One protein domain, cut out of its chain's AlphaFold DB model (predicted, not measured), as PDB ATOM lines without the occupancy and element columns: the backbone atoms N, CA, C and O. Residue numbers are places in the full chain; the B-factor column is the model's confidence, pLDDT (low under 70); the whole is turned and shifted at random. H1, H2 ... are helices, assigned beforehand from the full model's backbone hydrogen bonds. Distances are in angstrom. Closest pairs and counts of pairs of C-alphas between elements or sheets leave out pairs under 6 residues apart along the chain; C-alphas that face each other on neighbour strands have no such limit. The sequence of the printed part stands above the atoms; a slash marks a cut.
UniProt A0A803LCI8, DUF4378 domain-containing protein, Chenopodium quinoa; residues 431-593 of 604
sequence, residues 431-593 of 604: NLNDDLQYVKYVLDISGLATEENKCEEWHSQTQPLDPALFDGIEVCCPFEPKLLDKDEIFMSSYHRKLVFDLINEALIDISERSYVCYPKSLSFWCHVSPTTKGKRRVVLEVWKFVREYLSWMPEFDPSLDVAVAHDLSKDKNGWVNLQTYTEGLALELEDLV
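AT A GLANCE: This is residues 431 to 593 of the 604 residues of the protein "DUF4378 domain-containing protein" of Chenopodium quinoa (UniProt A0A803LCI8). One long helix, H3, makes the backbone of a flat, rather open body: H1 and H4 cross it at its middle and touch each other, and H2 folds against it. H5 and H6 are outlying helices that touch no helix; H6 lies beyond the last end of H3, and its residues 588 to 593 stick out. The printed part has 163 residues with six named helices, H1 to H6 in chain order, and no named strand: the class is all helix. It is only just loose, close to compact, with a radius of gyration of the C-alphas of 18.6 A and spans of 68 by 44 by 24 A.

IN THESE COORDINATES: Find C-alpha 486 at (-72.375, 53.077, 65.015); from there H3, residues 486 to 514, runs 42.1 A to C-alpha 514 at (-84.946, 57.177, 104.954). H1 is residues 431 to 445, 20.7 A; H4 is residues 535 to 550, 22.7 A. H2 is residues 467 to 475 and H5 residues 560 to 570. H6, residues 578 to 593, runs 22.3 A and ends at (-83.930, 43.541, 128.948).

HOW THE PARTS SIT: Start at H3, the hub. Its residues 499 to 510 touch H4 at a steep tilt of 56 degrees; the closest C-alphas, of Ala 506 and Val 542, are 5.4 A apart. Its residues 496 to 503 touch H1, closest at Val 439 and Ile 503, C-alphas 7.2 A apart. H2 and H3, a helical hairpin, only just touch, with 3 pairs of C-alphas within 8 A, closest Phe 470 and Phe 500 at 7.3 A. Every O i to N i+4 pair is within hydrogen-bond range in H1, H3, H4, H5 and H6; in H2, 4 of 5 are.

THE WHOLE: The C-alphas farthest apart, of Leu 483 and Val 593, are 68.6 A apart. The printed part has no cut. The links H1 to H2 and H3 to H4 are long. Look for pLDDT under 70 in 70 residues, among them 476 to 491 and 513 to 537.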
ATOM      1  N   ASN A 431     -75.368  67.391  77.219       58.84
ATOM      2  CA  ASN A 431     -75.513  66.029  77.744       58.84
ATOM      3  C   ASN A 431     -76.128  66.022  79.156       58.84
ATOM      4  O   ASN A 431     -76.968  65.186  79.466       58.84
ATOM      5  N   LEU A 432     -75.810  67.024  79.987       61.62
ATOM      6  CA  LEU A 432     -76.412  67.205  81.318       61.62
ATOM      7  C   LEU A 432     -77.932  67.451  81.292       61.62
ATOM      8  O   LEU A 432     -78.610  67.201  82.294       61.62
ATOM      9  N   ASN A 433     -78.481  67.958  80.186       73.75
ATOM     10  CA  ASN A 433     -79.921  68.125  80.017       73.75
ATOM     11  C   ASN A 433     -80.587  66.820  79.550       73.75
ATOM     12  O   ASN A 433     -81.636  66.447  80.082       73.75
ATOM     13  N   ASP A 434     -79.951  66.107  78.623       79.75
ATOM     14  CA  ASP A 434     -80.424  64.815  78.119       79.75
ATOM     15  C   ASP A 434     -80.377  63.740  79.226       79.75
ATOM     16  O   ASP A 434     -81.353  63.015  79.421       79.75
ATOM     17  N   ASP A 435     -79.326  63.728  80.056       83.69
ATOM     18  CA  ASP A 435     -79.211  62.887  81.257       83.69
ATOM     19  C   ASP A 435     -80.318  63.174  82.280       83.69
ATOM     20  O   ASP A 435     -80.937  62.251  82.810       83.69
ATOM     21  N   LEU A 436     -80.637  64.449  82.536       85.38
ATOM     22  CA  LEU A 436     -81.766  64.825  83.393       85.38
ATOM     23  C   LEU A 436     -83.107  64.353  82.805       85.38
ATOM     24  O   LEU A 436     -84.021  63.993  83.553       85.38
ATOM     25  N   GLN A 437     -83.260  64.370  81.481       84.62
ATOM     26  CA  GLN A 437     -84.478  63.896  80.832       84.62
ATOM     27  C   GLN A 437     -84.579  62.362  80.872       84.62
ATOM     28  O   GLN A 437     -85.662  61.838  81.138       84.62
ATOM     29  N   TYR A 438     -83.457  61.649  80.737       85.62
ATOM     30  CA  TYR A 438     -83.369  60.200  80.909       85.62
ATOM     31  C   TYR A 438     -83.624  59.762  82.364       85.62
ATOM     32  O   TYR A 438     -84.427  58.861  82.594       85.62
ATOM     33  N   VAL A 439     -83.048  60.449  83.360       87.25
ATOM     34  CA  VAL A 439     -83.299  60.187  84.794       87.25
ATOM     35  C   VAL A 439     -84.785  60.323  85.138       87.25
ATOM     36  O   VAL A 439     -85.321  59.478  85.851       87.25
ATOM     37  N   LYS A 440     -85.479  61.339  84.605       85.81
ATOM     38  CA  LYS A 440     -86.943  61.454  84.744       85.81
ATOM     39  C   LYS A 440     -87.649  60.265  84.096       85.81
ATOM     40  O   LYS A 440     -88.373  59.559  84.782       85.81
ATOM     41  N   TYR A 441     -87.353  59.988  82.826       85.12
ATOM     42  CA  TYR A 441     -87.967  58.908  82.047       85.12
ATOM     43  C   TYR A 441     -87.857  57.528  82.726       85.12
ATOM     44  O   TYR A 441     -88.836  56.781  82.771       85.12
ATOM     45  N   VAL A 442     -86.706  57.211  83.334       85.75
ATOM     46  CA  VAL A 442     -86.499  55.982  84.123       85.75
ATOM     47  C   VAL A 442     -87.363  55.968  85.397       85.75
ATOM     48  O   VAL A 442     -87.981  54.946  85.708       85.75
ATOM     49  N   LEU A 443     -87.448  57.086  86.128       85.38
ATOM     50  CA  LEU A 443     -88.263  57.213  87.351       85.38
ATOM     51  C   LEU A 443     -89.780  57.274  87.071       85.38
ATOM     52  O   LEU A 443     -90.580  56.852  87.908       85.38
ATOM     53  N   ASP A 444     -90.176  57.750  85.889       82.94
ATOM     54  CA  ASP A 444     -91.558  57.757  85.404       82.94
ATOM     55  C   ASP A 444     -92.003  56.339  84.995       82.94
ATOM     56  O   ASP A 444     -93.040  55.858  85.457       82.94
ATOM     57  N   ILE A 445     -91.197  55.623  84.194       79.00
ATOM     58  CA  ILE A 445     -91.504  54.253  83.736       79.00
ATOM     59  C   ILE A 445     -91.523  53.239  84.886       79.00
ATOM     60  O   ILE A 445     -92.360  52.337  84.890       79.00
ATOM     61  N   SER A 446     -90.639  53.392  85.872       75.19
ATOM     62  CA  SER A 446     -90.624  52.556  87.084       75.19
ATOM     63  C   SER A 446     -91.758  52.872  88.072       75.19
ATOM     64  O   SER A 446     -91.879  52.210  89.099       75.19
ATOM     65  N   GLY A 447     -92.600  53.876  87.792       70.19
ATOM     66  CA  GLY A 447     -93.708  54.277  88.664       70.19
ATOM     67  C   GLY A 447     -93.280  54.992  89.951       70.19
ATOM     68  O   GLY A 447     -94.132  55.359  90.757       70.19
ATOM     69  N   LEU A 448     -91.984  55.242  90.150       67.75
ATOM     70  CA  LEU A 448     -91.455  55.926  91.335       67.75
ATOM     71  C   LEU A 448     -91.856  57.411  91.380       67.75
ATOM     72  O   LEU A 448     -91.967  57.997  92.462       67.75
ATOM     73  N   ALA A 449     -92.120  58.017  90.219       56.41
ATOM     74  CA  ALA A 449     -92.589  59.394  90.099       56.41
ATOM     75  C   ALA A 449     -94.121  59.570  90.200       56.41
ATOM     76  O   ALA A 449     -94.577  60.649  90.590       56.41
ATOM     77  N   THR A 450     -94.931  58.554  89.864       54.84
ATOM     78  CA  THR A 450     -96.397  58.701  89.733       54.84
ATOM     79  C   THR A 450     -97.095  58.867  91.084       54.84
ATOM     80  O   THR A 450     -96.638  58.360  92.106       54.84
ATOM     81  N   GLU A 451     -98.203  59.618  91.137       50.91
ATOM     82  CA  GLU A 451     -98.768  60.079  92.419       50.91
ATOM     83  C   GLU A 451     -99.410  58.974  93.277       50.91
ATOM     84  O   GLU A 451     -99.382  59.087  94.505       50.91
ATOM     85  N   GLU A 452     -99.871  57.864  92.695       50.72
ATOM     86  CA  GLU A 452    -100.411  56.732  93.462       50.72
ATOM     87  C   GLU A 452     -99.321  56.013  94.282       50.72
ATOM     88  O   GLU A 452     -98.198  55.787  93.835       50.72
ATOM     89  N   ASN A 453     -99.617  55.679  95.540       44.78
ATOM     90  CA  ASN A 453     -98.629  55.116  96.468       44.78
ATOM     91  C   ASN A 453     -98.582  53.585  96.380       44.78
ATOM     92  O   ASN A 453     -99.247  52.909  97.160       44.78
ATOM     93  N   LYS A 454     -97.790  53.058  95.436       44.47
ATOM     94  CA  LYS A 454     -97.491  51.617  95.284       44.47
ATOM     95  C   LYS A 454     -96.015  51.327  94.967       44.47
ATOM     96  O   LYS A 454     -95.701  50.463  94.156       44.47
ATOM     97  N   CYS A 455     -95.100  52.036  95.622       48.66
ATOM     98  CA  CYS A 455     -93.697  51.621  95.676       48.66
ATOM     99  C   CYS A 455     -93.540  50.574  96.796       48.66
ATOM    100  O   CYS A 455     -93.141  50.923  97.904       48.66
ATOM    101  N   GLU A 456     -93.926  49.320  96.528       52.97
ATOM    102  CA  GLU A 456     -93.890  48.227  97.523       52.97
ATOM    103  C   GLU A 456     -93.119  46.967  97.081       52.97
ATOM    104  O   GLU A 456     -92.772  46.160  97.940       52.97
ATOM    105  N   GLU A 457     -92.767  46.812  95.798       57.97
ATOM    106  CA  GLU A 457     -91.870  45.741  95.331       57.97
ATOM    107  C   GLU A 457     -90.654  46.338  94.603       57.97
ATOM    108  O   GLU A 457     -90.739  46.759  93.452       57.97
ATOM    109  N   TRP A 458     -89.509  46.367  95.292       71.81
ATOM    110  CA  TRP A 458     -88.199  46.374  94.633       71.81
ATOM    111  C   TRP A 458     -87.959  45.016  93.968       71.81
ATOM    112  O   TRP A 458     -88.437  43.991  94.457       71.81
ATOM    113  N   HIS A 459     -87.134  44.977  92.922       65.00
ATOM    114  CA  HIS A 459     -86.822  43.726  92.223       65.00
ATOM    115  C   HIS A 459     -85.938  42.788  93.067       65.00
ATOM    116  O   HIS A 459     -86.064  41.568  92.976       65.00
ATOM    117  N   SER A 460     -85.090  43.333  93.946       66.81
ATOM    118  CA  SER A 460     -84.523  42.598  95.088       66.81
ATOM    119  C   SER A 460     -84.084  43.546  96.212       66.81
ATOM    120  O   SER A 460     -84.055  44.758  96.022       66.81
ATOM    121  N   GLN A 461     -83.678  42.999  97.367       60.72
ATOM    122  CA  GLN A 461     -83.177  43.763  98.528       60.72
ATOM    123  C   GLN A 461     -81.973  44.678  98.232       60.72
ATOM    124  O   GLN A 461     -81.695  45.565  99.029       60.72
ATOM    125  N   THR A 462     -81.264  44.471  97.121       67.31
ATOM    126  CA  THR A 462     -80.115  45.289  96.698       67.31
ATOM    127  C   THR A 462     -80.287  45.823  95.272       67.31
ATOM    128  O   THR A 462     -79.300  46.120  94.607       67.31
ATOM    129  N   GLN A 463     -81.518  45.859  94.746       77.50
ATOM    130  CA  GLN A 463     -81.781  46.270  93.364       77.50
ATOM    131  C   GLN A 463     -83.198  46.865  93.219       77.50
ATOM    132  O   GLN A 463     -84.163  46.114  93.031       77.50
ATOM    133  N   PRO A 464     -83.340  48.203  93.316       77.62
ATOM    134  CA  PRO A 464     -84.634  48.880  93.231       77.62
ATOM    135  C   PRO A 464     -85.320  48.793  91.861       77.62
ATOM    136  O   PRO A 464     -86.547  48.774  91.825       77.62
ATOM    137  N   LEU A 465     -84.568  48.724  90.753       82.62
ATOM    138  CA  LEU A 465     -85.084  48.620  89.377       82.62
ATOM    139  C   LEU A 465     -84.622  47.322  88.701       82.62
ATOM    140  O   LEU A 465     -83.475  46.915  88.870       82.62
ATOM    141  N   ASP A 466     -85.475  46.700  87.881       80.88
ATOM    142  CA  ASP A 466     -85.104  45.475  87.159       80.88
ATOM    143  C   ASP A 466     -83.901  45.712  86.229       80.88
ATOM    144  O   ASP A 466     -83.940  46.651  85.425       80.88
ATOM    145  N   PRO A 467     -82.869  44.852  86.214       81.75
ATOM    146  CA  PRO A 467     -81.853  44.912  85.169       81.75
ATOM    147  C   PRO A 467     -82.450  44.712  83.762       81.75
ATOM    148  O   PRO A 467     -81.933  45.295  82.812       81.75
ATOM    149  N   ALA A 468     -83.564  43.981  83.615       81.50
ATOM    150  CA  ALA A 468     -84.292  43.849  82.347       81.50
ATOM    151  C   ALA A 468     -85.184  45.064  82.008       81.50
ATOM    152  O   ALA A 468     -85.671  45.176  80.880       81.50
ATOM    153  N   LEU A 469     -85.392  46.003  82.944       82.50
ATOM    154  CA  LEU A 469     -86.102  47.257  82.669       82.50
ATOM    155  C   LEU A 469     -85.275  48.138  81.728       82.50
ATOM    156  O   LEU A 469     -85.849  48.808  80.874       82.50
ATOM    157  N   PHE A 470     -83.941  48.085  81.835       84.38
ATOM    158  CA  PHE A 470     -83.025  48.794  80.942       84.38
ATOM    159  C   PHE A 470     -83.249  48.416  79.470       84.38
ATOM    160  O   PHE A 470     -83.450  49.304  78.644       84.38
ATOM    161  N   ASP A 471     -83.329  47.117  79.153       81.75
ATOM    162  CA  ASP A 471     -83.595  46.626  77.791       81.75
ATOM    163  C   ASP A 471     -84.947  47.136  77.251       81.75
ATOM    164  O   ASP A 471     -85.067  47.514  76.084       81.75
ATOM    165  N   GLY A 472     -85.978  47.175  78.105       79.62
ATOM    166  CA  GLY A 472     -87.294  47.719  77.752       79.62
ATOM    167  C   GLY A 472     -87.289  49.236  77.537       79.62
ATOM    168  O   GLY A 472     -87.964  49.731  76.631       79.62
ATOM    169  N   ILE A 473     -86.511  49.963  78.344       81.25
ATOM    170  CA  ILE A 473     -86.338  51.418  78.278       81.25
ATOM    171  C   ILE A 473     -85.544  51.823  77.033       81.25
ATOM    172  O   ILE A 473     -85.990  52.725  76.329       81.25
ATOM    173  N   GLU A 474     -84.431  51.152  76.710       79.81
ATOM    174  CA  GLU A 474     -83.638  51.404  75.494       79.81
ATOM    175  C   GLU A 474     -84.468  51.186  74.220       79.81
ATOM    176  O   GLU A 474     -84.492  52.052  73.350       79.81
ATOM    177  N   VAL A 475     -85.217  50.078  74.132       75.44
ATOM    178  CA  VAL A 475     -86.062  49.747  72.962       75.44
ATOM    179  C   VAL A 475     -87.191  50.760  72.724       75.44
ATOM    180  O   VAL A 475     -87.693  50.862  71.604       75.44
ATOM    181  N   CYS A 476     -87.597  51.507  73.751       65.81
ATOM    182  CA  CYS A 476     -88.668  52.503  73.670       65.81
ATOM    183  C   CYS A 476     -88.160  53.944  73.852       65.81
ATOM    184  O   CYS A 476     -88.969  54.854  74.014       65.81
ATOM    185  N   CYS A 477     -86.843  54.155  73.896       68.56
ATOM    186  CA  CYS A 477     -86.233  55.413  74.311       68.56
ATOM    187  C   CYS A 477     -86.532  56.542  73.304       68.56
ATOM    188  O   CYS A 477     -86.111  56.439  72.153       68.56
ATOM    189  N   PRO A 478     -87.192  57.650  73.699       63.56
ATOM    190  CA  PRO A 478     -87.439  58.776  72.794       63.56
ATOM    191  C   PRO A 478     -86.161  59.572  72.470       63.56
ATOM    192  O   PRO A 478     -86.177  60.445  71.605       63.56
ATOM    193  N   PHE A 479     -85.049  59.275  73.152       65.38
ATOM    194  CA  PHE A 479     -83.745  59.914  72.987       65.38
ATOM    195  C   PHE A 479     -82.866  59.139  71.985       65.38
ATOM    196  O   PHE A 479     -81.725  58.786  72.284       65.38
ATOM    197  N   GLU A 480     -83.400  58.841  70.792       56.88
ATOM    198  CA  GLU A 480     -82.596  58.273  69.700       56.88
ATOM    199  C   GLU A 480     -81.496  59.265  69.259       56.88
ATOM    200  O   GLU A 480     -81.804  60.423  68.940       56.88
ATOM    201  N   PRO A 481     -80.219  58.837  69.165       54.00
ATOM    202  CA  PRO A 481     -79.161  59.646  68.567       54.00
ATOM    203  C   PRO A 481     -79.486  59.978  67.104       54.00
ATOM    204  O   PRO A 481     -79.602  59.095  66.250       54.00
ATOM    205  N   LYS A 482     -79.635  61.269  66.799       50.50
ATOM    206  CA  LYS A 482     -80.071  61.761  65.483       50.50
ATOM    207  C   LYS A 482     -78.995  61.536  64.413       50.50
ATOM    208  O   LYS A 482     -78.164  62.409  64.194       50.50
ATOM    209  N   LEU A 483     -79.077  60.401  63.709       51.72
ATOM    210  CA  LEU A 483     -78.224  60.035  62.563       51.72
ATOM    211  C   LEU A 483     -76.719  60.091  62.881       51.72
ATOM    212  O   LEU A 483     -75.963  60.825  62.246       51.72
ATOM    213  N   LEU A 484     -76.304  59.288  63.859       55.78
ATOM    214  CA  LEU A 484     -74.934  59.235  64.370       55.78
ATOM    215  C   LEU A 484     -74.238  57.911  63.988       55.78
ATOM    216  O   LEU A 484     -74.924  56.938  63.657       55.78
ATOM    217  N   ASP A 485     -72.900  57.862  63.972       61.00
ATOM    218  CA  ASP A 485     -72.193  56.641  63.547       61.00
ATOM    219  C   ASP A 485     -72.333  55.520  64.595       61.00
ATOM    220  O   ASP A 485     -72.647  55.752  65.765       61.00
ATOM    221  N   LYS A 486     -72.124  54.266  64.183       61.62
ATOM    222  CA  LYS A 486     -72.375  53.077  65.015       61.62
ATOM    223  C   LYS A 486     -71.605  53.096  66.329       61.62
ATOM    224  O   LYS A 486     -72.140  52.649  67.342       61.62
ATOM    225  N   ASP A 487     -70.386  53.618  66.301       59.69
ATOM    226  CA  ASP A 487     -69.504  53.678  67.462       59.69
ATOM    227  C   ASP A 487     -69.987  54.738  68.472       59.69
ATOM    228  O   ASP A 487     -69.911  54.520  69.680       59.69
ATOM    229  N   GLU A 488     -70.595  55.835  68.013       60.53
ATOM    230  CA  GLU A 488     -71.219  56.843  68.883       60.53
ATOM    231  C   GLU A 488     -72.580  56.380  69.427       60.53
ATOM    232  O   GLU A 488     -72.886  56.605  70.599       60.53
ATOM    233  N   ILE A 489     -73.382  55.660  68.626       63.81
ATOM    234  CA  ILE A 489     -74.607  54.999  69.115       63.81
ATOM    235  C   ILE A 489     -74.253  54.027  70.251       63.81
ATOM    236  O   ILE A 489     -74.913  54.047  71.292       63.81
ATOM    237  N   PHE A 490     -73.193  53.234  70.073       59.72
ATOM    238  CA  PHE A 490     -72.655  52.313  71.077       59.72
ATOM    239  C   PHE A 490     -72.222  53.066  72.344       59.72
ATOM    240  O   PHE A 490     -72.705  52.753  73.429       59.72
ATOM    241  N   MET A 491     -71.413  54.127  72.230       64.38
ATOM    242  CA  MET A 491     -71.042  54.960  73.387       64.38
ATOM    243  C   MET A 491     -72.263  55.554  74.115       64.38
ATOM    244  O   MET A 491     -72.278  55.594  75.345       64.38
ATOM    245  N   SER A 492     -73.319  55.944  73.387       73.00
ATOM    246  CA  SER A 492     -74.541  56.491  73.992       73.00
ATOM    247  C   SER A 492     -75.298  55.482  74.869       73.00
ATOM    248  O   SER A 492     -75.863  55.880  75.890       73.00
ATOM    249  N   SER A 493     -75.301  54.185  74.526       73.75
ATOM    250  CA  SER A 493     -75.959  53.166  75.356       73.75
ATOM    251  C   SER A 493     -75.126  52.784  76.579       73.75
ATOM    252  O   SER A 493     -75.706  52.561  77.639       73.75
ATOM    253  N   TYR A 494     -73.788  52.809  76.506       79.38
ATOM    254  CA  TYR A 494     -72.946  52.679  77.707       79.38
ATOM    255  C   TYR A 494     -73.126  53.850  78.672       79.38
ATOM    256  O   TYR A 494     -73.209  53.624  79.878       79.38
ATOM    257  N   HIS A 495     -73.249  55.080  78.162       84.81
ATOM    258  CA  HIS A 495     -73.542  56.247  78.996       84.81
ATOM    259  C   HIS A 495     -74.922  56.131  79.660       84.81
ATOM    260  O   HIS A 495     -75.019  56.196  80.885       84.81
ATOM    261  N   ARG A 496     -75.983  55.817  78.898       85.31
ATOM    262  CA  ARG A 496     -77.318  55.556  79.475       85.31
ATOM    263  C   ARG A 496     -77.320  54.389  80.468       85.31
ATOM    264  O   ARG A 496     -78.017  54.465  81.476       85.31
ATOM    265  N   LYS A 497     -76.519  53.340  80.242       86.62
ATOM    266  CA  LYS A 497     -76.368  52.217  81.180       86.62
ATOM    267  C   LYS A 497     -75.699  52.650  82.487       86.62
ATOM    268  O   LYS A 497     -76.232  52.349  83.550       86.62
ATOM    269  N   LEU A 498     -74.609  53.418  82.416       87.69
ATOM    270  CA  LEU A 498     -73.970  54.022  83.588       87.69
ATOM    271  C   LEU A 498     -74.960  54.896  84.371       87.69
ATOM    272  O   LEU A 498     -75.050  54.775  85.589       87.69
ATOM    273  N   VAL A 499     -75.752  55.727  83.686       88.25
ATOM    274  CA  VAL A 499     -76.780  56.559  84.330       88.25
ATOM    275  C   VAL A 499     -77.884  55.706  84.969       88.25
ATOM    276  O   VAL A 499     -78.284  55.993  86.093       88.25
ATOM    277  N   PHE A 500     -78.344  54.631  84.323       88.94
ATOM    278  CA  PHE A 500     -79.321  53.696  84.899       88.94
ATOM    279  C   PHE A 500     -78.796  52.989  86.160       88.94
ATOM    280  O   PHE A 500     -79.534  52.815  87.133       88.94
ATOM    281  N   ASP A 501     -77.520  52.609  86.175       88.06
ATOM    282  CA  ASP A 501     -76.900  51.973  87.339       88.06
ATOM    283  C   ASP A 501     -76.668  52.996  88.471       88.06
ATOM    284  O   ASP A 501     -77.017  52.722  89.618       88.06
ATOM    285  N   LEU A 502     -76.257  54.232  88.156       89.06
ATOM    286  CA  LEU A 502     -76.202  55.342  89.123       89.06
ATOM    287  C   LEU A 502     -77.580  55.718  89.703       89.06
ATOM    288  O   LEU A 502     -77.652  56.151  90.851       89.06
ATOM    289  N   ILE A 503     -78.678  55.550  88.951       88.88
ATOM    290  CA  ILE A 503     -80.046  55.720  89.476       88.88
ATOM    291  C   ILE A 503     -80.377  54.625  90.500       88.88
ATOM    292  O   ILE A 503     -80.999  54.930  91.516       88.88
ATOM    293  N   ASN A 504     -79.958  53.374  90.276       87.44
ATOM    294  CA  ASN A 504     -80.166  52.295  91.249       87.44
ATOM    295  C   ASN A 504     -79.420  52.575  92.560       87.44
ATOM    296  O   ASN A 504     -80.046  52.554  93.617       87.44
ATOM    297  N   GLU A 505     -78.131  52.919  92.489       86.12
ATOM    298  CA  GLU A 505     -77.330  53.286  93.668       86.12
ATOM    299  C   GLU A 505     -77.931  54.490  94.416       86.12
ATOM    300  O   GLU A 505     -78.071  54.462  95.638       86.12
ATOM    301  N   ALA A 506     -78.393  55.518  93.693       85.50
ATOM    302  CA  ALA A 506     -79.069  56.670  94.293       85.50
ATOM    303  C   ALA A 506     -80.368  56.290  95.027       85.50
ATOM    304  O   ALA A 506     -80.680  56.859  96.073       85.50
ATOM    305  N   LEU A 507     -81.147  55.348  94.486       84.12
ATOM    306  CA  LEU A 507     -82.381  54.870  95.113       84.12
ATOM    307  C   LEU A 507     -82.094  54.038  96.373       84.12
ATOM    308  O   LEU A 507     -82.825  54.183  97.356       84.12
ATOM    309  N   ILE A 508     -81.023  53.236  96.376       80.56
ATOM    310  CA  ILE A 508     -80.543  52.526  97.573       80.56
ATOM    311  C   ILE A 508     -80.135  53.551  98.643       80.56
ATOM    312  O   ILE A 508     -80.734  53.560  99.718       80.56
ATOM    313  N   ASP A 509     -79.234  54.485  98.326       78.25
ATOM    314  CA  ASP A 509     -78.756  55.531  99.246       78.25
ATOM    315  C   ASP A 509     -79.900  56.342  99.880       78.25
ATOM    316  O   ASP A 509     -79.983  56.486 101.105       78.25
ATOM    317  N   ILE A 510     -80.839  56.832  99.062       77.75
ATOM    318  CA  ILE A 510     -82.009  57.584  99.539       77.75
ATOM    319  C   ILE A 510     -82.870  56.724 100.474       77.75
ATOM    320  O   ILE A 510     -83.387  57.233 101.473       77.75
ATOM    321  N   SER A 511     -83.020  55.429 100.182       73.56
ATOM    322  CA  SER A 511     -83.831  54.524 100.994       73.56
ATOM    323  C   SER A 511     -83.188  54.200 102.347       73.56
ATOM    324  O   SER A 511     -83.860  54.353 103.370       73.56
ATOM    325  N   GLU A 512     -81.889  53.885 102.396       72.31
ATOM    326  CA  GLU A 512     -81.143  53.627 103.638       72.31
ATOM    327  C   GLU A 512     -81.062  54.880 104.521       72.31
ATOM    328  O   GLU A 512     -81.129  54.806 105.750       72.31
ATOM    329  N   ARG A 513     -81.002  56.063 103.897       67.38
ATOM    330  CA  ARG A 513     -81.101  57.367 104.574       67.38
ATOM    331  C   ARG A 513     -82.514  57.692 105.065       67.38
ATOM    332  O   ARG A 513     -82.662  58.571 105.916       67.38
ATOM    333  N   SER A 514     -83.541  57.014 104.550       64.38
ATOM    334  CA  SER A 514     -84.946  57.177 104.954       64.38
ATOM    335  C   SER A 514     -85.412  56.160 106.002       64.38
ATOM    336  O   SER A 514     -86.313  56.473 106.785       64.38
ATOM    337  N   TYR A 515     -84.802  54.969 106.050       61.31
ATOM    338  CA  TYR A 515     -85.173  53.881 106.955       61.31
ATOM    339  C   TYR A 515     -84.579  54.096 108.355       61.31
ATOM    340  O   TYR A 515     -83.624  53.448 108.771       61.31
ATOM    341  N   VAL A 516     -85.154  55.054 109.079       61.50
ATOM    342  CA  VAL A 516     -84.751  55.435 110.435       61.50
ATOM    343  C   VAL A 516     -85.925  55.204 111.387       61.50
ATOM    344  O   VAL A 516     -86.979  55.830 111.249       61.50
ATOM    345  N   CYS A 517     -85.757  54.309 112.362       59.59
ATOM    346  CA  CYS A 517     -86.803  53.936 113.318       59.59
ATOM    347  C   CYS A 517     -87.101  55.060 114.323       59.59
ATOM    348  O   CYS A 517     -88.254  55.235 114.729       59.59
ATOM    349  N   TYR A 518     -86.091  55.843 114.709       64.56
ATOM    350  CA  TYR A 518     -86.219  56.962 115.634       64.56
ATOM    351  C   TYR A 518     -85.938  58.294 114.911       64.56
ATOM    352  O   TYR A 518     -84.789  58.612 114.615       64.56
ATOM    353  N   PRO A 519     -86.954  59.142 114.640       61.50
ATOM    354  CA  PRO A 519     -86.842  60.301 113.740       61.50
ATOM    355  C   PRO A 519     -86.055  61.496 114.319       61.50
ATOM    356  O   PRO A 519     -86.251  62.639 113.904       61.50
ATOM    357  N   LYS A 520     -85.184  61.258 115.304       67.06
ATOM    358  CA  LYS A 520     -84.242  62.224 115.865       67.06
ATOM    359  C   LYS A 520     -82.856  61.592 115.903       67.06
ATOM    360  O   LYS A 520     -82.694  60.446 116.312       67.06
ATOM    361  N   SER A 521     -81.862  62.391 115.546       67.00
ATOM    362  CA  SER A 521     -80.451  62.052 115.698       67.00
ATOM    363  C   SER A 521     -80.117  61.667 117.147       67.00
ATOM    364  O   SER A 521     -80.390  62.435 118.072       67.00
ATOM    365  N   LEU A 522     -79.541  60.476 117.344       66.12
ATOM    366  CA  LEU A 522     -79.128  59.965 118.662       66.12
ATOM    367  C   LEU A 522     -77.795  60.561 119.152       66.12
ATOM    368  O   LEU A 522     -77.518  60.567 120.351       66.12
ATOM    369  N   SER A 523     -76.963  61.071 118.240       66.69
ATOM    370  CA  SER A 523     -75.688  61.730 118.544       66.69
ATOM    371  C   SER A 523     -75.270  62.661 117.404       66.69
ATOM    372  O   SER A 523     -75.735  62.502 116.284       66.69
ATOM    373  N   PHE A 524     -74.316  63.569 117.632       60.50
ATOM    374  CA  PHE A 524     -73.786  64.460 116.581       60.50
ATOM    375  C   PHE A 524     -73.244  63.729 115.329       60.50
ATOM    376  O   PHE A 524     -73.130  64.340 114.274       60.50
ATOM    377  N   TRP A 525     -72.943  62.430 115.435       54.59
ATOM    378  CA  TRP A 525     -72.453  61.569 114.350       54.59
ATOM    379  C   TRP A 525     -73.575  60.786 113.639       54.59
ATOM    380  O   TRP A 525     -73.306  59.967 112.767       54.59
ATOM    381  N   CYS A 526     -74.836  60.994 114.029       64.06
ATOM    382  CA  CYS A 526     -75.996  60.281 113.502       64.06
ATOM    383  C   CYS A 526     -76.820  61.207 112.598       64.06
ATOM    384  O   CYS A 526     -77.572  62.060 113.078       64.06
ATOM    385  N   HIS A 527     -76.690  61.045 111.283       62.59
ATOM    386  CA  HIS A 527     -77.261  61.962 110.297       62.59
ATOM    387  C   HIS A 527     -78.627  61.486 109.791       62.59
ATOM    388  O   HIS A 527     -78.759  60.943 108.697       62.59
ATOM    389  N   VAL A 528     -79.668  61.726 110.594       60.41
ATOM    390  CA  VAL A 528     -81.060  61.479 110.184       60.41
ATOM    391  C   VAL A 528     -81.428  62.427 109.044       60.41
ATOM    392  O   VAL A 528     -81.561  63.637 109.250       60.41
ATOM    393  N   SER A 529     -81.613  61.882 107.839       58.97
ATOM    394  CA  SER A 529     -82.133  62.651 106.709       58.97
ATOM    395  C   SER A 529     -83.567  63.109 107.015       58.97
ATOM    396  O   SER A 529     -84.376  62.296 107.478       58.97
ATOM    397  N   PRO A 530     -83.940  64.381 106.774       53.69
ATOM    398  CA  PRO A 530     -85.326  64.815 106.915       53.69
ATOM    399  C   PRO A 530     -86.217  64.013 105.958       53.69
ATOM    400  O   PRO A 530     -86.142  64.214 104.745       53.69
ATOM    401  N   THR A 531     -87.039  63.108 106.510       52.81
ATOM    402  CA  THR A 531     -87.831  62.110 105.763       52.81
ATOM    403  C   THR A 531     -88.451  62.710 104.502       52.81
ATOM    404  O   THR A 531     -89.182  63.704 104.594       52.81
ATOM    405  N   THR A 532     -88.170  62.109 103.347       50.78
ATOM    406  CA  THR A 532     -88.309  62.680 101.997       50.78
ATOM    407  C   THR A 532     -89.761  62.713 101.503       50.78
ATOM    408  O   THR A 532     -90.145  62.116 100.500       50.78
ATOM    409  N   LYS A 533     -90.613  63.445 102.229       49.78
ATOM    410  CA  LYS A 533     -92.065  63.554 102.012       49.78
ATOM    411  C   LYS A 533     -92.415  64.395 100.772       49.78
ATOM    412  O   LYS A 533     -92.939  65.499 100.889       49.78
ATOM    413  N   GLY A 534     -92.142  63.858  99.583       52.53
ATOM    414  CA  GLY A 534     -92.612  64.389  98.300       52.53
ATOM    415  C   GLY A 534     -91.881  63.797  97.091       52.53
ATOM    416  O   GLY A 534     -90.664  63.906  96.994       52.53
ATOM    417  N   LYS A 535     -92.621  63.241  96.122       57.66
ATOM    418  CA  LYS A 535     -92.063  62.519  94.954       57.66
ATOM    419  C   LYS A 535     -91.167  63.390  94.058       57.66
ATOM    420  O   LYS A 535     -90.102  62.951  93.637       57.66
ATOM    421  N   ARG A 536     -91.498  64.680  93.896       58.72
ATOM    422  CA  ARG A 536     -90.621  65.671  93.226       58.72
ATOM    423  C   ARG A 536     -89.245  65.823  93.891       58.72
ATOM    424  O   ARG A 536     -88.307  66.252  93.229       58.72
ATOM    425  N   ARG A 537     -89.115  65.498  95.184       68.06
ATOM    426  CA  ARG A 537     -87.844  65.551  95.914       68.06
ATOM    427  C   ARG A 537     -86.952  64.359  95.571       68.06
ATOM    428  O   ARG A 537     -85.771  64.578  95.354       68.06
ATOM    429  N   VAL A 538     -87.526  63.163  95.397       73.75
ATOM    430  CA  VAL A 538     -86.795  61.954  94.967       73.75
ATOM    431  C   VAL A 538     -86.111  62.188  93.619       73.75
ATOM    432  O   VAL A 538     -84.911  61.985  93.509       73.75
ATOM    433  N   VAL A 539     -86.826  62.726  92.621       79.38
ATOM    434  CA  VAL A 539     -86.238  63.053  91.303       79.38
ATOM    435  C   VAL A 539     -85.083  64.060  91.424       79.38
ATOM    436  O   VAL A 539     -84.072  63.929  90.737       79.38
ATOM    437  N   LEU A 540     -85.196  65.055  92.311       80.38
ATOM    438  CA  LEU A 540     -84.139  66.047  92.550       80.38
ATOM    439  C   LEU A 540     -82.946  65.481  93.337       80.38
ATOM    440  O   LEU A 540     -81.818  65.907  93.104       80.38
ATOM    441  N   GLU A 541     -83.176  64.542  94.252       79.69
ATOM    442  CA  GLU A 541     -82.145  63.883  95.060       79.69
ATOM    443  C   GLU A 541     -81.378  62.842  94.235       79.69
ATOM    444  O   GLU A 541     -80.149  62.894  94.207       79.69
ATOM    445  N   VAL A 542     -82.083  62.005  93.461       85.31
ATOM    446  CA  VAL A 542     -81.484  61.100  92.464       85.31
ATOM    447  C   VAL A 542     -80.699  61.901  91.430       85.31
ATOM    448  O   VAL A 542     -79.534  61.600  91.192       85.31
ATOM    449  N   TRP A 543     -81.263  62.978  90.864       87.56
ATOM    450  CA  TRP A 543     -80.511  63.806  89.915       87.56
ATOM    451  C   TRP A 543     -79.306  64.501  90.552       87.56
ATOM    452  O   TRP A 543     -78.268  64.630  89.907       87.56
ATOM    453  N   LYS A 544     -79.396  64.934  91.817       86.25
ATOM    454  CA  LYS A 544     -78.231  65.464  92.532       86.25
ATOM    455  C   LYS A 544     -77.145  64.392  92.650       86.25
ATOM    456  O   LYS A 544     -76.001  64.698  92.342       86.25
ATOM    457  N   PHE A 545     -77.492  63.176  93.073       84.44
ATOM    458  CA  PHE A 545     -76.557  62.053  93.194       84.44
ATOM    459  C   PHE A 545     -75.905  61.737  91.843       84.44
ATOM    460  O   PHE A 545     -74.689  61.859  91.715       84.44
ATOM    461  N   VAL A 546     -76.710  61.439  90.816       87.19
ATOM    462  CA  VAL A 546     -76.248  61.115  89.457       87.19
ATOM    463  C   VAL A 546     -75.327  62.213  88.923       87.19
ATOM    464  O   VAL A 546     -74.203  61.918  88.530       87.19
ATOM    465  N   ARG A 547     -75.736  63.488  88.990       86.12
ATOM    466  CA  ARG A 547     -74.898  64.607  88.533       86.12
ATOM    467  C   ARG A 547     -73.583  64.703  89.307       86.12
ATOM    468  O   ARG A 547     -72.559  64.950  88.693       86.12
ATOM    469  N   GLU A 548     -73.598  64.512  90.625       83.19
ATOM    470  CA  GLU A 548     -72.403  64.595  91.480       83.19
ATOM    471  C   GLU A 548     -71.445  63.400  91.291       83.19
ATOM    472  O   GLU A 548     -70.278  63.471  91.678       83.19
ATOM    473  N   TYR A 549     -71.906  62.295  90.697       81.81
ATOM    474  CA  TYR A 549     -71.042  61.215  90.208       81.81
ATOM    475  C   TYR A 549     -70.554  61.461  88.775       81.81
ATOM    476  O   TYR A 549     -69.357  61.351  88.541       81.81
ATOM    477  N   LEU A 550     -71.414  61.889  87.846       83.06
ATOM    478  CA  LEU A 550     -71.009  62.225  86.471       83.06
ATOM    479  C   LEU A 550     -70.025  63.408  86.412       83.06
ATOM    480  O   LEU A 550     -69.084  63.390  85.625       83.06
ATOM    481  N   SER A 551     -70.189  64.419  87.275       80.31
ATOM    482  CA  SER A 551     -69.229  65.523  87.417       80.31
ATOM    483  C   SER A 551     -67.924  65.101  88.091       80.31
ATOM    484  O   SER A 551     -66.949  65.846  88.057       80.31
ATOM    485  N   TRP A 552     -67.905  63.932  88.736       72.25
ATOM    486  CA  TRP A 552     -66.702  63.310  89.270       72.25
ATOM    487  C   TRP A 552     -66.220  62.198  88.330       72.25
ATOM    488  O   TRP A 552     -66.055  61.046  88.720       72.25
ATOM    489  N   MET A 553     -65.957  62.567  87.075       64.44
ATOM    490  CA  MET A 553     -65.002  61.838  86.244       64.44
ATOM    491  C   MET A 553     -63.597  62.411  86.484       64.44
ATOM    492  O   MET A 553     -63.254  63.433  85.888       64.44
ATOM    493  N   PRO A 554     -62.765  61.804  87.349       56.75
ATOM    494  CA  PRO A 554     -61.341  62.104  87.369       56.75
ATOM    495  C   PRO A 554     -60.710  61.724  86.023       56.75
ATOM    496  O   PRO A 554     -60.856  60.597  85.550       56.75
ATOM    497  N   GLU A 555     -59.998  62.669  85.412       54.44
ATOM    498  CA  GLU A 555     -59.304  62.461  84.141       54.44
ATOM    499  C   GLU A 555     -58.175  61.427  84.306       54.44
ATOM    500  O   GLU A 555     -57.110  61.743  84.834       54.44
ATOM    501  N   PHE A 556     -58.418  60.213  83.798       54.38
ATOM    502  CA  PHE A 556     -57.527  59.040  83.791       54.38
ATOM    503  C   PHE A 556     -57.200  58.441  85.174       54.38
ATOM    504  O   PHE A 556     -56.398  58.982  85.928       54.38
ATOM    505  N   ASP A 557     -57.766  57.255  85.442       63.88
ATOM    506  CA  ASP A 557     -57.377  56.297  86.492       63.88
ATOM    507  C   ASP A 557     -56.914  56.934  87.824       63.88
ATOM    508  O   ASP A 557     -55.716  56.935  88.138       63.88
ATOM    509  N   PRO A 558     -57.844  57.473  88.645       72.56
ATOM    510  CA  PRO A 558     -57.502  58.050  89.941       72.56
ATOM    511  C   PRO A 558     -56.796  57.013  90.817       72.56
ATOM    512  O   PRO A 558     -57.163  55.834  90.836       72.56
ATOM    513  N   SER A 559     -55.815  57.445  91.616       84.62
ATOM    514  CA  SER A 559     -55.276  56.553  92.641       84.62
ATOM    515  C   SER A 559     -56.378  56.179  93.636       84.62
ATOM    516  O   SER A 559     -57.264  56.983  93.936       84.62
ATOM    517  N   LEU A 560     -56.302  54.963  94.183       84.38
ATOM    518  CA  LEU A 560     -57.263  54.479  95.178       84.38
ATOM    519  C   LEU A 560     -57.402  55.460  96.355       84.38
ATOM    520  O   LEU A 560     -58.508  55.694  96.827       84.38
ATOM    521  N   ASP A 561     -56.300  56.090  96.769       86.00
ATOM    522  CA  ASP A 561     -56.291  57.110  97.822       86.00
ATOM    523  C   ASP A 561     -57.115  58.357  97.456       86.00
ATOM    524  O   ASP A 561     -57.765  58.928  98.327       86.00
ATOM    525  N   VAL A 562     -57.115  58.784  96.185       83.88
ATOM    526  CA  VAL A 562     -57.908  59.930  95.704       83.88
ATOM    527  C   VAL A 562     -59.392  59.575  95.624       83.88
ATOM    528  O   VAL A 562     -60.217  60.391  96.026       83.88
ATOM    529  N   ALA A 563     -59.731  58.365  95.173       80.25
ATOM    530  CA  ALA A 563     -61.111  57.878  95.174       80.25
ATOM    531  C   ALA A 563     -61.668  57.771  96.605       80.25
ATOM    532  O   ALA A 563     -62.667  58.404  96.936       80.25
ATOM    533  N   VAL A 564     -60.953  57.074  97.494       81.62
ATOM    534  CA  VAL A 564     -61.349  56.908  98.900       81.62
ATOM    535  C   VAL A 564     -61.414  58.254  99.632       81.62
ATOM    536  O   VAL A 564     -62.368  58.498 100.364       81.62
ATOM    537  N   ALA A 565     -60.450  59.161  99.430       81.69
ATOM    538  CA  ALA A 565     -60.493  60.489 100.049       81.69
ATOM    539  C   ALA A 565     -61.655  61.350  99.529       81.69
ATOM    540  O   ALA A 565     -62.210  62.139 100.294       81.69
ATOM    541  N   HIS A 566     -62.032  61.200  98.257       77.94
ATOM    542  CA  HIS A 566     -63.194  61.871  97.689       77.94
ATOM    543  C   HIS A 566     -64.503  61.336  98.281       77.94
ATOM    544  O   HIS A 566     -65.306  62.135  98.764       77.94
ATOM    545  N   ASP A 567     -64.699  60.020  98.320       76.06
ATOM    546  CA  ASP A 567     -65.943  59.420  98.814       76.06
ATOM    547  C   ASP A 567     -66.131  59.704 100.316       76.06
ATOM    548  O   ASP A 567     -67.190  60.172 100.736       76.06
ATOM    549  N   LEU A 568     -65.053  59.617 101.108       75.56
ATOM    550  CA  LEU A 568     -65.025  60.073 102.508       75.56
ATOM    551  C   LEU A 568     -65.287  61.586 102.684       75.56
ATOM    552  O   LEU A 568     -65.550  62.026 103.804       75.56
ATOM    553  N   SER A 569     -65.203  62.391 101.618       72.25
ATOM    554  CA  SER A 569     -65.495  63.835 101.632       72.25
ATOM    555  C   SER A 569     -66.886  64.201 101.094       72.25
ATOM    556  O   SER A 569     -67.413  65.256 101.463       72.25
ATOM    557  N   LYS A 570     -67.499  63.343 100.262       65.94
ATOM    558  CA  LYS A 570     -68.872  63.512  99.753       65.94
ATOM    559  C   LYS A 570     -69.887  63.502 100.889       65.94
ATOM    560  O   LYS A 570     -70.788  64.350 100.942       65.94
ATOM    561  N   ASP A 571     -69.726  62.571 101.825       63.00
ATOM    562  CA  ASP A 571     -70.716  62.329 102.864       63.00
ATOM    563  C   ASP A 571     -70.688  63.363 103.994       63.00
ATOM    564  O   ASP A 571     -70.213  63.139 105.107       63.00
ATOM    565  N   LYS A 572     -71.400  64.467 103.748       56.47
ATOM    566  CA  LYS A 572     -71.922  65.383 104.780       56.47
ATOM    567  C   LYS A 572     -72.813  64.683 105.822       56.47
ATOM    568  O   LYS A 572     -73.121  65.284 106.850       56.47
ATOM    569  N   ASN A 573     -73.212  63.440 105.541       56.69
ATOM    570  CA  ASN A 573     -73.971  62.553 106.417       56.69
ATOM    571  C   ASN A 573     -73.113  61.444 107.071       56.69
ATOM    572  O   ASN A 573     -73.657  60.605 107.785       56.69
ATOM    573  N   GLY A 574     -71.793  61.444 106.848       58.25
ATOM    574  CA  GLY A 574     -70.880  60.378 107.257       58.25
ATOM    575  C   GLY A 574     -70.938  59.145 106.343       58.25
ATOM    576  O   GLY A 574     -72.009  58.718 105.928       58.25
ATOM    577  N   TRP A 575     -69.769  58.551 106.078       61.56
ATOM    578  CA  TRP A 575     -69.586  57.357 105.229       61.56
ATOM    579  C   TRP A 575     -70.286  56.085 105.755       61.56
ATOM    580  O   TRP A 575     -70.377  55.074 105.068       61.56
ATOM    581  N   VAL A 576     -70.781  56.119 106.996       64.62
ATOM    582  CA  VAL A 576     -71.603  55.068 107.603       64.62
ATOM    583  C   VAL A 576     -72.744  55.738 108.358       64.62
ATOM    584  O   VAL A 576     -72.501  56.582 109.224       64.62
ATOM    585  N   ASN A 577     -73.986  55.331 108.087       69.19
ATOM    586  CA  ASN A 577     -75.149  55.803 108.835       69.19
ATOM    587  C   ASN A 577     -75.172  55.193 110.250       69.19
ATOM    588  O   ASN A 577     -75.817  54.180 110.512       69.19
ATOM    589  N   LEU A 578     -74.468  55.823 111.194       73.38
ATOM    590  CA  LEU A 578     -74.352  55.326 112.568       73.38
ATOM    591  C   LEU A 578     -75.705  55.269 113.312       73.38
ATOM    592  O   LEU A 578     -75.824  54.547 114.303       73.38
ATOM    593  N   GLN A 579     -76.738  55.977 112.834       74.69
ATOM    594  CA  GLN A 579     -78.088  55.911 113.401       74.69
ATOM    595  C   GLN A 579     -78.684  54.503 113.258       74.69
ATOM    596  O   GLN A 579     -79.122  53.950 114.258       74.69
ATOM    597  N   THR A 580     -78.671  53.888 112.070       70.56
ATOM    598  CA  THR A 580     -79.313  52.572 111.865       70.56
ATOM    599  C   THR A 580     -78.604  51.466 112.644       70.56
ATOM    600  O   THR A 580     -79.256  50.610 113.238       70.56
ATOM    601  N   TYR A 581     -77.272  51.528 112.739       73.19
ATOM    602  CA  TYR A 581     -76.488  50.605 113.565       73.19
ATOM    603  C   TYR A 581     -76.775  50.766 115.070       73.19
ATOM    604  O   TYR A 581     -76.930  49.775 115.784       73.19
ATOM    605  N   THR A 582     -76.894  52.005 115.563       78.00
ATOM    606  CA  THR A 582     -77.232  52.257 116.977       78.00
ATOM    607  C   THR A 582     -78.700  51.969 117.301       78.00
ATOM    608  O   THR A 582     -78.986  51.537 118.413       78.00
ATOM    609  N   GLU A 583     -79.616  52.109 116.340       77.75
ATOM    610  CA  GLU A 583     -81.008  51.653 116.454       77.75
ATOM    611  C   GLU A 583     -81.114  50.126 116.523       77.75
ATOM    612  O   GLU A 583     -81.822  49.620 117.390       77.75
ATOM    613  N   GLY A 584     -80.369  49.390 115.689       77.19
ATOM    614  CA  GLY A 584     -80.308  47.927 115.752       77.19
ATOM    615  C   GLY A 584     -79.834  47.420 117.117       77.19
ATOM    616  O   GLY A 584     -80.546  46.666 117.777       77.19
ATOM    617  N   LEU A 585     -78.685  47.914 117.595       83.25
ATOM    618  CA  LEU A 585     -78.153  47.554 118.917       83.25
ATOM    619  C   LEU A 585     -79.073  47.969 120.079       83.25
ATOM    620  O   LEU A 585     -79.117  47.286 121.100       83.25
ATOM    621  N   ALA A 586     -79.809  49.078 119.950       83.06
ATOM    622  CA  ALA A 586     -80.776  49.495 120.962       83.06
ATOM    623  C   ALA A 586     -81.994  48.560 121.021       83.06
ATOM    624  O   ALA A 586     -82.459  48.263 122.118       83.06
ATOM    625  N   LEU A 587     -82.474  48.062 119.875       82.12
ATOM    626  CA  LEU A 587     -83.562  47.081 119.808       82.12
ATOM    627  C   LEU A 587     -83.125  45.700 120.323       82.12
ATOM    628  O   LEU A 587     -83.877  45.065 121.057       82.12
ATOM    629  N   GLU A 588     -81.901  45.256 120.017       87.00
ATOM    630  CA  GLU A 588     -81.331  44.026 120.595       87.00
ATOM    631  C   GLU A 588     -81.223  44.112 122.128       87.00
ATOM    632  O   GLU A 588     -81.528  43.147 122.834       87.00
ATOM    633  N   LEU A 589     -80.839  45.280 122.657       89.44
ATOM    634  CA  LEU A 589     -80.801  45.538 124.096       89.44
ATOM    635  C   LEU A 589     -82.210  45.658 124.710       89.44
ATOM    636  O   LEU A 589     -82.411  45.200 125.834       89.44
ATOM    637  N   GLU A 590     -83.179  46.237 123.991       86.69
ATOM    638  CA  GLU A 590     -84.590  46.299 124.403       86.69
ATOM    639  C   GLU A 590     -85.180  44.896 124.550       86.69
ATOM    640  O   GLU A 590     -85.711  44.574 125.612       86.69
ATOM    641  N   ASP A 591     -85.024  44.039 123.536       88.81
ATOM    642  CA  ASP A 591     -85.493  42.654 123.589       88.81
ATOM    643  C   ASP A 591     -84.770  41.856 124.691       88.81
ATOM    644  O   ASP A 591     -85.418  41.077 125.391       88.81
ATOM    645  N   LEU A 592     -83.463  42.045 124.915       92.12
ATOM    646  CA  LEU A 592     -82.742  41.350 125.993       92.12
ATOM    647  C   LEU A 592     -83.283  41.736 127.379       92.12
ATOM    648  O   LEU A 592     -83.650  40.853 128.155       92.12
ATOM    649  N   VAL A 593     -83.398  43.037 127.668       92.50
ATOM    650  CA  VAL A 593     -83.930  43.541 128.948       92.50
ATOM    651  C   VAL A 593     -85.402  43.157 129.128       92.50
ATOM    652  O   VAL A 593     -85.817  42.793 130.226       92.50
TER     653      VAL A 593